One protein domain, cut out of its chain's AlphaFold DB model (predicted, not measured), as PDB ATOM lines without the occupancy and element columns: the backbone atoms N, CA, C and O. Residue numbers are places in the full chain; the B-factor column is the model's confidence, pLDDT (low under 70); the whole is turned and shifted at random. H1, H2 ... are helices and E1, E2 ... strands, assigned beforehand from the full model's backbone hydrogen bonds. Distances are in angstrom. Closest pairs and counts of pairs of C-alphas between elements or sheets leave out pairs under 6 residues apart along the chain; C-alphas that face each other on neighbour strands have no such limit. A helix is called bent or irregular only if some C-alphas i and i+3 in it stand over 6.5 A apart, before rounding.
ATOM      1  N   SER A   7     132.223 137.780 136.003       89.81
ATOM      2  CA  SER A   7     132.580 137.547 137.404       89.81
ATOM      3  C   SER A   7     131.580 138.271 138.291       89.81
ATOM      4  O   SER A   7     131.452 139.491 138.194       89.81
ATOM      5  N   ILE A   8     130.878 137.527 139.144       88.38
ATOM      6  CA  ILE A   8     129.847 138.066 140.033       88.38
ATOM      7  C   ILE A   8     130.128 137.608 141.457       88.38
ATOM      8  O   ILE A   8     130.298 136.419 141.710       88.38
ATOM      9  N   SER A   9     130.148 138.532 142.416       88.69
ATOM     10  CA  SER A   9     130.221 138.141 143.824       88.69
ATOM     11  C   SER A   9     128.946 137.395 144.219       88.69
ATOM     12  O   SER A   9     127.843 137.914 144.048       88.69
ATOM     13  N   LYS A  10     129.068 136.201 144.809       88.12
ATOM     14  CA  LYS A  10     127.902 135.393 145.217       88.12
ATOM     15  C   LYS A  10     126.959 136.125 146.173       88.12
ATOM     16  O   LYS A  10     125.758 135.868 146.173       88.12
ATOM     17  N   ASN A  11     127.489 137.073 146.943       86.88
ATOM     18  CA  ASN A  11     126.725 137.833 147.931       86.88
ATOM     19  C   ASN A  11     125.897 138.972 147.313       86.88
ATOM     20  O   ASN A  11     125.082 139.586 147.998       86.88
ATOM     21  N   THR A  12     126.112 139.281 146.030       88.12
ATOM     22  CA  THR A  12     125.389 140.338 145.312       88.12
ATOM     23  C   THR A  12     124.358 139.797 144.326       88.12
ATOM     24  O   THR A  12     123.472 140.547 143.931       88.12
ATOM     25  N   VAL A  13     124.427 138.510 143.954       89.06
ATOM     26  CA  VAL A  13     123.557 137.890 142.932       89.06
ATOM     27  C   VAL A  13     122.072 138.054 143.274       89.06
ATOM     28  O   VAL A  13     121.300 138.522 142.443       89.06
ATOM     29  N   LEU A  14     121.670 137.735 144.512       88.75
ATOM     30  CA  LEU A  14     120.268 137.839 144.941       88.75
ATOM     31  C   LEU A  14     119.772 139.292 144.962       88.75
ATOM     32  O   LEU A  14     118.664 139.579 144.512       88.75
ATOM     33  N   SER A  15     120.596 140.220 145.457       87.38
ATOM     34  CA  SER A  15     120.257 141.647 145.505       87.38
ATOM     35  C   SER A  15     120.143 142.248 144.100       87.38
ATOM     36  O   SER A  15     119.237 143.042 143.849       87.38
ATOM     37  N   ALA A  16     121.013 141.832 143.175       88.12
ATOM     38  CA  ALA A  16     120.933 142.211 141.771       88.12
ATOM     39  C   ALA A  16     119.672 141.637 141.106       88.12
ATOM     40  O   ALA A  16     118.940 142.379 140.464       88.12
ATOM     41  N   GLY A  17     119.351 140.362 141.348       88.50
ATOM     42  CA  GLY A  17     118.102 139.749 140.889       88.50
ATOM     43  C   GLY A  17     116.867 140.544 141.305       88.50
ATOM     44  O   GLY A  17     116.066 140.930 140.459       88.50
ATOM     45  N   LYS A  18     116.764 140.898 142.594       87.88
ATOM     46  CA  LYS A  18     115.663 141.726 143.117       87.88
ATOM     47  C   LYS A  18     115.568 143.091 142.438       87.88
ATOM     48  O   LYS A  18     114.458 143.551 142.189       87.88
ATOM     49  N   HIS A  19     116.700 143.730 142.132       87.00
ATOM     50  CA  HIS A  19     116.713 145.007 141.413       87.00
ATOM     51  C   HIS A  19     116.075 144.890 140.022       87.00
ATOM     52  O   HIS A  19     115.322 145.772 139.623       87.00
ATOM     53  N   PHE A  20     116.323 143.780 139.326       87.12
ATOM     54  CA  PHE A  20     115.742 143.478 138.014       87.12
ATOM     55  C   PHE A  20     114.372 142.779 138.083       87.12
ATOM     56  O   PHE A  20     113.836 142.375 137.055       87.12
ATOM     57  N   GLY A  21     113.785 142.609 139.274       87.56
ATOM     58  CA  GLY A  21     112.509 141.902 139.441       87.56
ATOM     59  C   GLY A  21     112.591 140.384 139.221       87.56
ATOM     60  O   GLY A  21     111.567 139.730 139.036       87.56
ATOM     61  N   ILE A  22     113.793 139.806 139.253       89.38
ATOM     62  CA  ILE A  22     114.039 138.374 139.074       89.38
ATOM     63  C   ILE A  22     114.124 137.709 140.448       89.38
ATOM     64  O   ILE A  22     115.081 137.903 141.203       89.38
ATOM     65  N   GLN A  23     113.128 136.887 140.769       88.19
ATOM     66  CA  GLN A  23     113.149 136.038 141.957       88.19
ATOM     67  C   GLN A  23     113.891 134.727 141.677       88.19
ATOM     68  O   GLN A  23     113.643 134.076 140.663       88.19
ATOM     69  N   ALA A  24     114.782 134.342 142.591       89.94
ATOM     70  CA  ALA A  24     115.490 133.071 142.529       89.94
ATOM     71  C   ALA A  24     114.517 131.892 142.677       89.94
ATOM     72  O   ALA A  24     113.662 131.908 143.565       89.94
ATOM     73  N   ASN A  25     114.661 130.870 141.838       91.00
ATOM     74  CA  ASN A  25     113.965 129.602 141.997       91.00
ATOM     75  C   ASN A  25     114.795 128.621 142.842       91.00
ATOM     76  O   ASN A  25     115.937 128.889 143.223       91.00
ATOM     77  N   ARG A  26     114.222 127.443 143.099       89.19
ATOM     78  CA  ARG A  26     114.838 126.411 143.941       89.19
ATOM     79  C   ARG A  26     116.214 125.947 143.449       89.19
ATOM     80  O   ARG A  26     117.044 125.545 144.254       89.19
ATOM     81  N   PHE A  27     116.481 125.970 142.148       90.88
ATOM     82  CA  PHE A  27     117.755 125.493 141.608       90.88
ATOM     83  C   PHE A  27     118.898 126.489 141.806       90.88
ATOM     84  O   PHE A  27     120.048 126.072 141.940       90.88
ATOM     85  N   ALA A  28     118.604 127.784 141.937       89.62
ATOM     86  CA  ALA A  28     119.613 128.772 142.308       89.62
ATOM     87  C   ALA A  28     120.218 128.506 143.703       89.62
ATOM     88  O   ALA A  28     121.347 128.912 143.982       89.62
ATOM     89  N   GLU A  29     119.510 127.775 144.576       86.94
ATOM     90  CA  GLU A  29     120.012 127.377 145.897       86.94
ATOM     91  C   GLU A  29     121.260 126.486 145.815       86.94
ATOM     92  O   GLU A  29     122.084 126.528 146.730       86.94
ATOM     93  N   TYR A  30     121.456 125.736 144.720       87.25
ATOM     94  CA  TYR A  30     122.647 124.897 144.528       87.25
ATOM     95  C   TYR A  30     123.942 125.709 144.411       87.25
ATOM     96  O   TYR A  30     125.016 125.190 144.709       87.25
ATOM     97  N   PHE A  31     123.856 126.993 144.056       85.81
ATOM     98  CA  PHE A  31     125.004 127.895 144.113       85.81
ATOM     99  C   PHE A  31     125.307 128.392 145.531       85.81
ATOM    100  O   PHE A  31     126.392 128.914 145.773       85.81
ATOM    101  N   GLY A  32     124.383 128.259 146.486       85.56
ATOM    102  CA  GLY A  32     124.595 128.686 147.868       85.56
ATOM    103  C   GLY A  32     124.776 130.197 148.032       85.56
ATOM    104  O   GLY A  32     125.604 130.630 148.836       85.56
ATOM    105  N   PHE A  33     124.041 131.007 147.263       86.25
ATOM    106  CA  PHE A  33     124.070 132.466 147.396       86.25
ATOM    107  C   PHE A  33     123.690 132.918 148.811       86.25
ATOM    108  O   PHE A  33     122.866 132.297 149.486       86.25
ATOM    109  N   THR A  34     124.277 134.029 149.261       81.12
ATOM    110  CA  THR A  34     123.895 134.676 150.523       81.12
ATOM    111  C   THR A  34     123.442 136.107 150.264       81.12
ATOM    112  O   THR A  34     123.915 136.755 149.334       81.12
ATOM    113  N   GLU A  35     122.491 136.608 151.052       71.06
ATOM    114  CA  GLU A  35     122.029 137.987 150.900       71.06
ATOM    115  C   GLU A  35     122.988 138.970 151.572       71.06
ATOM    116  O   GLU A  35     123.234 138.909 152.778       71.06
ATOM    117  N   SER A  36     123.492 139.925 150.790       69.06
ATOM    118  CA  SER A  36     124.172 141.115 151.297       69.06
ATOM    119  C   SER A  36     123.201 142.288 151.400       69.06
ATOM    120  O   SER A  36     122.449 142.576 150.470       69.06
ATOM    121  N   SER A  37     123.289 143.036 152.502       59.84
ATOM    122  CA  SER A  37     122.578 144.305 152.705       59.84
ATOM    123  C   SER A  37     123.197 145.493 151.954       59.84
ATOM    124  O   SER A  37     122.697 146.612 152.057       59.84
ATOM    125  N   LYS A  38     124.298 145.286 151.218       60.66
ATOM    126  CA  LYS A  38     124.986 146.352 150.479       60.66
ATOM    127  C   LYS A  38     124.339 146.595 149.113       60.66
ATOM    128  O   LYS A  38     124.034 145.651 148.386       60.66
ATOM    129  N   SER A  39     124.201 147.870 148.747       59.06
ATOM    130  CA  SER A  39     123.846 148.286 147.387       59.06
ATOM    131  C   SER A  39     124.876 147.744 146.397       59.06
ATOM    132  O   SER A  39     126.079 147.876 146.625       59.06
ATOM    133  N   THR A  40     124.403 147.123 145.321       63.12
ATOM    134  CA  THR A  40     125.261 146.506 144.304       63.12
ATOM    135  C   THR A  40     125.435 147.471 143.135       63.12
ATOM    136  O   THR A  40     124.444 147.979 142.618       63.12
ATOM    137  N   GLU A  41     126.680 147.728 142.724       67.06
ATOM    138  CA  GLU A  41     126.958 148.343 141.422       67.06
ATOM    139  C   GLU A  41     126.656 147.309 140.337       67.06
ATOM    140  O   GLU A  41     127.262 146.238 140.297       67.06
ATOM    141  N   ILE A  42     125.662 147.602 139.505       67.94
ATOM    142  CA  ILE A  42     125.244 146.724 138.415       67.94
ATOM    143  C   ILE A  42     126.214 146.906 137.256       67.94
ATOM    144  O   ILE A  42     126.445 148.027 136.800       67.94
ATOM    145  N   VAL A  43     126.769 145.794 136.787       75.12
ATOM    146  CA  VAL A  43     127.677 145.754 135.642       75.12
ATOM    147  C   VAL A  43     126.883 145.405 134.381       75.12
ATOM    148  O   VAL A  43     125.930 144.624 134.427       75.12
ATOM    149  N   GLU A  44     127.277 145.988 133.252       72.38
ATOM    150  CA  GLU A  44     126.719 145.689 131.929       72.38
ATOM    151  C   GLU A  44     126.798 144.177 131.617       72.38
ATOM    152  O   GLU A  44     127.793 143.518 131.927       72.38
ATOM    153  N   GLY A  45     125.730 143.611 131.042       76.12
ATOM    154  CA  GLY A  45     125.614 142.179 130.719       76.12
ATOM    155  C   GLY A  45     125.046 141.288 131.833       76.12
ATOM    156  O   GLY A  45     124.810 140.105 131.606       76.12
ATOM    157  N   TRP A  46     124.788 141.819 133.035       84.94
ATOM    158  CA  TRP A  46     124.124 141.046 134.096       84.94
ATOM    159  C   TRP A  46     122.636 140.806 133.827       84.94
ATOM    160  O   TRP A  46     122.111 139.789 134.268       84.94
ATOM    161  N   GLU A  47     121.963 141.713 133.118       83.06
ATOM    162  CA  GLU A  47     120.528 141.613 132.817       83.06
ATOM    163  C   GLU A  47     120.190 140.333 132.042       83.06
ATOM    164  O   GLU A  47     119.247 139.635 132.405       83.06
ATOM    165  N   ASP A  48     121.027 139.963 131.070       84.56
ATOM    166  CA  ASP A  48     120.858 138.738 130.279       84.56
ATOM    167  C   ASP A  48     121.266 137.475 131.056       84.56
ATOM    168  O   ASP A  48     120.785 136.377 130.798       84.56
ATOM    169  N   LEU A  49     122.170 137.616 132.028       89.62
ATOM    170  CA  LEU A  49     122.799 136.497 132.726       89.62
ATOM    171  C   LEU A  49     122.039 136.057 133.985       89.62
ATOM    172  O   LEU A  49     121.996 134.875 134.329       89.62
ATOM    173  N   LEU A  50     121.483 137.019 134.721       91.31
ATOM    174  CA  LEU A  50     120.795 136.769 135.984       91.31
ATOM    175  C   LEU A  50     119.585 135.835 135.837       91.31
ATOM    176  O   LEU A  50     119.446 134.983 136.714       91.31
ATOM    177  N   PRO A  51     118.746 135.909 134.779       92.06
ATOM    178  CA  PRO A  51     117.671 134.943 134.564       92.06
ATOM    179  C   PRO A  51     118.180 133.501 134.525       92.06
ATOM    180  O   PRO A  51     117.629 132.645 135.212       92.06
ATOM    181  N   LEU A  52     119.281 133.246 133.820       92.75
ATOM    182  CA  LEU A  52     119.871 131.915 133.695       92.75
ATOM    183  C   LEU A  52     120.410 131.368 135.028       92.75
ATOM    184  O   LEU A  52     120.289 130.181 135.315       92.75
ATOM    185  N   ILE A  53     120.997 132.228 135.864       93.31
ATOM    186  CA  ILE A  53     121.576 131.829 137.160       93.31
ATOM    187  C   ILE A  53     120.501 131.699 138.248       93.31
ATOM    188  O   ILE A  53     120.575 130.810 139.097       93.31
ATOM    189  N   LEU A  54     119.529 132.613 138.261       92.81
ATOM    190  CA  LEU A  54     118.502 132.705 139.299       92.81
ATOM    191  C   LEU A  54     117.277 131.851 138.991       92.81
ATOM    192  O   LEU A  54     116.621 131.394 139.923       92.81
ATOM    193  N   LYS A  55     116.960 131.631 137.716       93.00
ATOM    194  CA  LYS A  55     115.823 130.823 137.273       93.00
ATOM    195  C   LYS A  55     116.221 129.714 136.282       93.00
ATOM    196  O   LYS A  55     115.560 129.564 135.254       93.00
ATOM    197  N   PRO A  56     117.255 128.894 136.557       94.81
ATOM    198  CA  PRO A  56     117.585 127.799 135.657       94.81
ATOM    199  C   PRO A  56     116.452 126.767 135.627       94.81
ATOM    200  O   PRO A  56     115.743 126.569 136.618       94.81
ATOM    201  N   ARG A  57     116.310 126.084 134.491       95.81
ATOM    202  CA  ARG A  57     115.384 124.956 134.287       95.81
ATOM    203  C   ARG A  57     116.060 123.594 134.442       95.81
ATOM    204  O   ARG A  57     115.381 122.585 134.610       95.81
ATOM    205  N   ASN A  58     117.389 123.560 134.416       96.56
ATOM    206  CA  ASN A  58     118.205 122.411 134.796       96.56
ATOM    207  C   ASN A  58     119.491 122.905 135.472       96.56
ATOM    208  O   ASN A  58     120.093 123.889 135.033       96.56
ATOM    209  N   PHE A  59     119.895 122.219 136.539       96.44
ATOM    210  CA  PHE A  59     121.203 122.361 137.159       96.44
ATOM    211  C   PHE A  59     121.974 121.044 137.042       96.44
ATOM    212  O   PHE A  59     121.574 120.030 137.621       96.44
ATOM    213  N   THR A  60     123.117 121.078 136.359       97.00
ATOM    214  CA  THR A  60     123.972 119.913 136.132       97.00
ATOM    215  C   THR A  60     125.346 120.117 136.754       97.00
ATOM    216  O   THR A  60     126.143 120.929 136.293       97.00
ATOM    217  N   GLY A  61     125.666 119.334 137.781       95.69
ATOM    218  CA  GLY A  61     127.025 119.222 138.296       95.69
ATOM    219  C   GLY A  61     127.870 118.331 137.388       95.69
ATOM    220  O   GLY A  61     127.463 117.220 137.048       95.69
ATOM    221  N   MET A  62     129.063 118.797 137.036       95.81
ATOM    222  CA  MET A  62     130.012 118.086 136.187       95.81
ATOM    223  C   MET A  62     131.304 117.806 136.947       95.81
ATOM    224  O   MET A  62     131.875 118.680 137.599       95.81
ATOM    225  N   THR A  63     131.795 116.577 136.828       96.31
ATOM    226  CA  THR A  63     133.139 116.191 137.262       96.31
ATOM    227  C   THR A  63     133.853 115.524 136.099       96.31
ATOM    228  O   THR A  63     133.323 114.577 135.531       96.31
ATOM    229  N   ALA A  64     135.046 115.987 135.744       96.88
ATOM    230  CA  ALA A  64     135.901 115.315 134.773       96.88
ATOM    231  C   ALA A  64     137.221 114.909 135.432       96.88
ATOM    232  O   ALA A  64     137.820 115.699 136.159       96.88
ATOM    233  N   LEU A  65     137.653 113.679 135.177       97.12
ATOM    234  CA  LEU A  65     138.967 113.153 135.521       97.12
ATOM    235  C   LEU A  65     139.718 112.872 134.226       97.12
ATOM    236  O   LEU A  65     139.279 112.018 133.453       97.12
ATOM    237  N   PHE A  66     140.834 113.557 134.017       96.25
ATOM    238  CA  PHE A  66     141.658 113.421 132.819       96.25
ATOM    239  C   PHE A  66     142.785 112.394 133.001       96.25
ATOM    240  O   PHE A  66     142.969 111.822 134.080       96.25
ATOM    241  N   GLU A  67     143.520 112.142 131.918       93.62
ATOM    242  CA  GLU A  67     144.552 111.100 131.838       93.62
ATOM    243  C   GLU A  67     145.747 111.402 132.751       93.62
ATOM    244  O   GLU A  67     146.377 110.492 133.280       93.62
ATOM    245  N   ASP A  68     146.011 112.687 132.995       93.25
ATOM    246  CA  ASP A  68     147.049 113.193 133.894       93.25
ATOM    247  C   ASP A  68     146.618 113.241 135.375       93.25
ATOM    248  O   ASP A  68     147.278 113.873 136.201       93.25
ATOM    249  N   ASP A  69     145.500 112.590 135.715       89.88
ATOM    250  CA  ASP A  69     144.874 112.576 137.041       89.88
ATOM    251  C   ASP A  69     144.443 113.966 137.567       89.88
ATOM    252  O   ASP A  69     144.176 114.131 138.772       89.88
ATOM    253  N   SER A  70     144.343 114.967 136.681       93.81
ATOM    254  CA  SER A  70     143.724 116.253 136.994       93.81
ATOM    255  C   SER A  70     142.199 116.126 137.063       93.81
ATOM    256  O   SER A  70     141.570 115.347 136.341       93.81
ATOM    257  N   LEU A  71     141.600 116.884 137.984       94.38
ATOM    258  CA  LEU A  71     140.159 116.922 138.206       94.38
ATOM    259  C   LEU A  71     139.620 118.303 137.851       94.38
ATOM    260  O   LEU A  71     140.151 119.316 138.306       94.38
ATOM    261  N   LEU A  72     138.527 118.325 137.099       92.88
ATOM    262  CA  LEU A  72     137.750 119.521 136.811       92.88
ATOM    263  C   LEU A  72     136.357 119.370 137.411       92.88
ATOM    264  O   LEU A  72     135.627 118.437 137.080       92.88
ATOM    265  N   PHE A  73     135.982 120.327 138.254       92.62
ATOM    266  CA  PHE A  73     134.635 120.466 138.790       92.62
ATOM    267  C   PHE A  73     134.033 121.758 138.264       92.62
ATOM    268  O   PHE A  73     134.652 122.817 138.345       92.62
ATOM    269  N   THR A  74     132.827 121.675 137.722       93.19
ATOM    270  CA  THR A  74     132.075 122.853 137.289       93.19
ATOM    271  C   THR A  74     130.591 122.527 137.295       93.19
ATOM    272  O   THR A  74     130.201 121.365 137.434       93.19
ATOM    273  N   ASN A  75     129.762 123.546 137.140       95.62
ATOM    274  CA  ASN A  75     128.329 123.383 136.977       95.62
ATOM    275  C   ASN A  75     127.913 123.883 135.601       95.62
ATOM    276  O   ASN A  75     128.553 124.755 135.014       95.62
ATOM    277  N   ILE A  76     126.827 123.326 135.099       97.25
ATOM    278  CA  ILE A  76     126.145 123.760 133.895       97.25
ATOM    279  C   ILE A  76     124.733 124.120 134.318       97.25
ATOM    280  O   ILE A  76     124.063 123.330 134.983       97.25
ATOM    281  N   VAL A  77     124.294 125.309 133.942       96.62
ATOM    282  CA  VAL A  77     122.899 125.715 134.076       96.62
ATOM    283  C   VAL A  77     122.307 125.901 132.703       96.62
ATOM    284  O   VAL A  77     122.975 126.411 131.802       96.62
ATOM    285  N   THR A  78     121.052 125.497 132.569       96.75
ATOM    286  CA  THR A  78     120.309 125.608 131.319       96.75
ATOM    287  C   THR A  78     118.975 126.279 131.608       96.75
ATOM    288  O   THR A  78     118.229 125.824 132.482       96.75
ATOM    289  N   GLY A  79     118.700 127.375 130.910       93.44
ATOM    290  CA  GLY A  79     117.394 128.019 130.845       93.44
ATOM    291  C   GLY A  79     116.613 127.507 129.637       93.44
ATOM    292  O   GLY A  79     116.884 126.425 129.128       93.44
ATOM    293  N   GLU A  80     115.600 128.240 129.189       88.94
ATOM    294  CA  GLU A  80     114.745 127.777 128.085       88.94
ATOM    295  C   GLU A  80     115.493 127.722 126.744       88.94
ATOM    296  O   GLU A  80     115.396 126.730 126.023       88.94
ATOM    297  N   GLU A  81     116.292 128.748 126.450       87.62
ATOM    298  CA  GLU A  81     117.034 128.877 125.184       87.62
ATOM    299  C   GLU A  81     118.549 129.028 125.388       87.62
ATOM    300  O   GLU A  81     119.334 128.896 124.447       87.62
ATOM    301  N   ASP A  82     118.979 129.275 126.620       91.50
ATOM    302  CA  ASP A  82     120.338 129.637 126.992       91.50
ATOM    303  C   ASP A  82     120.969 128.620 127.950       91.50
ATOM    304  O   ASP A  82     120.306 127.806 128.598       91.50
ATOM    305  N   ALA A  83     122.299 128.629 128.007       95.62
ATOM    306  CA  ALA A  83     123.058 127.814 128.938       95.62
ATOM    307  C   ALA A  83     124.360 128.511 129.343       95.62
ATOM    308  O   ALA A  83     124.816 129.477 128.722       95.62
ATOM    309  N   ALA A  84     124.971 128.043 130.423       95.31
ATOM    310  CA  ALA A  84     126.261 128.550 130.858       95.31
ATOM    311  C   ALA A  84     127.038 127.511 131.653       95.31
ATOM    312  O   ALA A  84     126.465 126.710 132.389       95.31
ATOM    313  N   PHE A  85     128.364 127.606 131.563       94.62
ATOM    314  CA  PHE A  85     129.236 127.052 132.590       94.62
ATOM    315  C   PHE A  85     129.323 128.013 133.771       94.62
ATOM    316  O   PHE A  85     129.554 129.211 133.591       94.62
ATOM    317  N   CYS A  86     129.209 127.463 134.973       92.69
ATOM    318  CA  CYS A  86     129.319 128.185 136.226       92.69
ATOM    319  C   CYS A  86     130.376 127.531 137.120       92.69
ATOM    320  O   CYS A  86     130.178 126.435 137.649       92.69
ATOM    321  N   GLY A  87     131.489 128.237 137.303       89.75
ATOM    322  CA  GLY A  87     132.541 127.903 138.259       89.75
ATOM    323  C   GLY A  87     132.544 128.861 139.446       89.75
ATOM    324  O   GLY A  87     131.897 129.908 139.423       89.75
ATOM    325  N   GLU A  88     133.303 128.519 140.478       87.44
ATOM    326  CA  GLU A  88     133.481 129.357 141.662       87.44
ATOM    327  C   GLU A  88     134.964 129.461 142.012       87.44
ATOM    328  O   GLU A  88     135.676 128.458 142.025       87.44
ATOM    329  N   GLU A  89     135.410 130.680 142.302       86.50
ATOM    330  CA  GLU A  89     136.767 130.998 142.744       86.50
ATOM    331  C   GLU A  89     136.675 132.121 143.787       86.50
ATOM    332  O   GLU A  89     136.155 133.190 143.482       86.50
ATOM    333  N   ASP A  90     137.121 131.880 145.024       86.31
ATOM    334  CA  ASP A  90     137.128 132.867 146.120       86.31
ATOM    335  C   ASP A  90     135.785 133.613 146.338       86.31
ATOM    336  O   ASP A  90     135.740 134.843 146.382       86.31
ATOM    337  N   ASP A  91     134.670 132.876 146.452       84.69
ATOM    338  CA  ASP A  91     133.290 133.405 146.556       84.69
ATOM    339  C   ASP A  91     132.824 134.247 145.340       84.69
ATOM    340  O   ASP A  91     131.776 134.916 145.374       84.69
ATOM    341  N   ILE A  92     133.574 134.213 144.235       89.19
ATOM    342  CA  ILE A  92     133.214 134.820 142.954       89.19
ATOM    343  C   ILE A  92     132.674 133.730 142.037       89.19
ATOM    344  O   ILE A  92     133.378 132.800 141.642       89.19
ATOM    345  N   LEU A  93     131.414 133.884 141.649       90.75
ATOM    346  CA  LEU A  93     130.797 133.091 140.605       90.75
ATOM    347  C   LEU A  93     131.372 133.524 139.251       90.75
ATOM    348  O   LEU A  93     131.232 134.679 138.838       90.75
ATOM    349  N   LYS A  94     132.018 132.589 138.560       92.38
ATOM    350  CA  LYS A  94     132.484 132.739 137.182       92.38
ATOM    351  C   LYS A  94     131.440 132.137 136.264       92.38
ATOM    352  O   LYS A  94     131.180 130.939 136.349       92.38
ATOM    353  N   VAL A  95     130.860 132.943 135.383       93.31
ATOM    354  CA  VAL A  95     129.825 132.472 134.458       93.31
ATOM    355  C   VAL A  95     130.256 132.715 133.028       93.31
ATOM    356  O   VAL A  95     130.614 133.829 132.650       93.31
ATOM    357  N   MET A  96     130.234 131.651 132.240       93.81
ATOM    358  CA  MET A  96     130.587 131.660 130.830       93.81
ATOM    359  C   MET A  96     129.364 131.207 130.023       93.81
ATOM    360  O   MET A  96     129.149 129.997 129.890       93.81
ATOM    361  N   PRO A  97     128.559 132.156 129.509       93.50
ATOM    362  CA  PRO A  97     127.420 131.858 128.650       93.50
ATOM    363  C   PRO A  97     127.853 131.132 127.386       93.50
ATOM    364  O   PRO A  97     128.842 131.504 126.747       93.50
ATOM    365  N   MET A  98     127.113 130.086 127.042       92.75
ATOM    366  CA  MET A  98     127.347 129.234 125.885       92.75
ATOM    367  C   MET A  98     126.015 128.656 125.415       92.75
ATOM    368  O   MET A  98     125.131 128.382 126.218       92.75
ATOM    369  N   SER A  99     125.869 128.395 124.123       93.12
ATOM    370  CA  SER A  99     124.739 127.581 123.667       93.12
ATOM    371  C   SER A  99     124.867 126.139 124.176       93.12
ATOM    372  O   SER A  99     125.976 125.633 124.383       93.12
TER     373      SER A  99
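What this domain is: This is residues 7 to 99 of the 356 residues of the protein "Zinc ribbon domain-containing protein" of Tissierellia bacterium (UniProt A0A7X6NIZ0). A strongly twisted sheet of five strands has three short helices clustered over one face toward one end, while the long hairpin of E2 and E3 reaches away from them to its turn at residues 66 to 70. H3 runs across the strands and touches both H1 and H2, and residues 32 to 45 loop round the helical end between H2 and H3. The printed part has 93 residues, with elements in the order E1, H1, H2, H3, E2, E3, E4, E5, and is mixed, helices and strands. The sheet order is E1, E5, E4, E3, E2, all antiparallel. It is compact, with a radius of gyration of the C-alphas of 13.6 A, yet elongated, spanning 45 by 29 by 24 A.

Where its parts are: E1, residues 7 to 9, begins at C-alpha 7 (132.580, 137.547, 137.404). H1 holds residues 10 to 19, 15.2 A long, H2 residues 26 to 31, 10.3 A, and H3 residues 46 to 54, 11.3 A. H1 is irregular, with C-alphas 11 and 14 7.1 A apart; H3 is only just irregular, with C-alphas 48 and 51 6.6 A apart. E2, residues 58 to 65, and E3, residues 71 to 78, are each 22.7 A long. E4, residues 83 to 89, is 19.7 A long, and E5, residues 92 to 98, is 18.9 A long, ending at C-alpha 98 (127.347, 129.234, 125.885).

How they stand to each other: Edge strand E1 is antiparallel to E5, with N 8 and O 93 2.9 A apart. E2, E3, E4 and E5 form a meander, each strand the antiparallel neighbour of the one before, in three hairpins. N 94 and O 87 of E5 and E4 are 2.8 A apart, N 86 and O 75 of E4 and E3 2.8 A, and N 60 and O 76 of E2 and E3 2.8 A, within hydrogen-bond range. H1, H2 and H3 on one face of the sheet make two layers. H3, at a height over the sheet of 8.8 A, is only just over E5 alone, with 4 of its 9 C-alphas falling on E5, and runs across the strands, at 81 degrees to E5 on the local plane. H2, at a height of 8.4 A, is over E3 and runs along the strands, at 27 degrees to E3 on the local plane. H1 touches H3, closest at the C-alphas of Gly 17 and Leu 50, 6.3 A, at 70.1 degrees, only just about perpendicular. H2 and H3 only just touch, with 3 pairs of C-alphas within 8 A, the closest those of Ala 28 and Leu 54, 5.1 A. O i to N i+4 pairs within range are 4 of 6 in H1, 3 of 5 in H3 and 0 of 2 in H2, where 3 of 3 O i to N i+3 pairs are.

The domain as a whole: The two C-alphas farthest apart are those of Ser 39 and Glu 67, 45.3 A. The printed part has no cut, and the link from H2 to H3, 14 residues, is long. The mean pLDDT of the printed part is 88.2, and residues 36 to 42 are under 70.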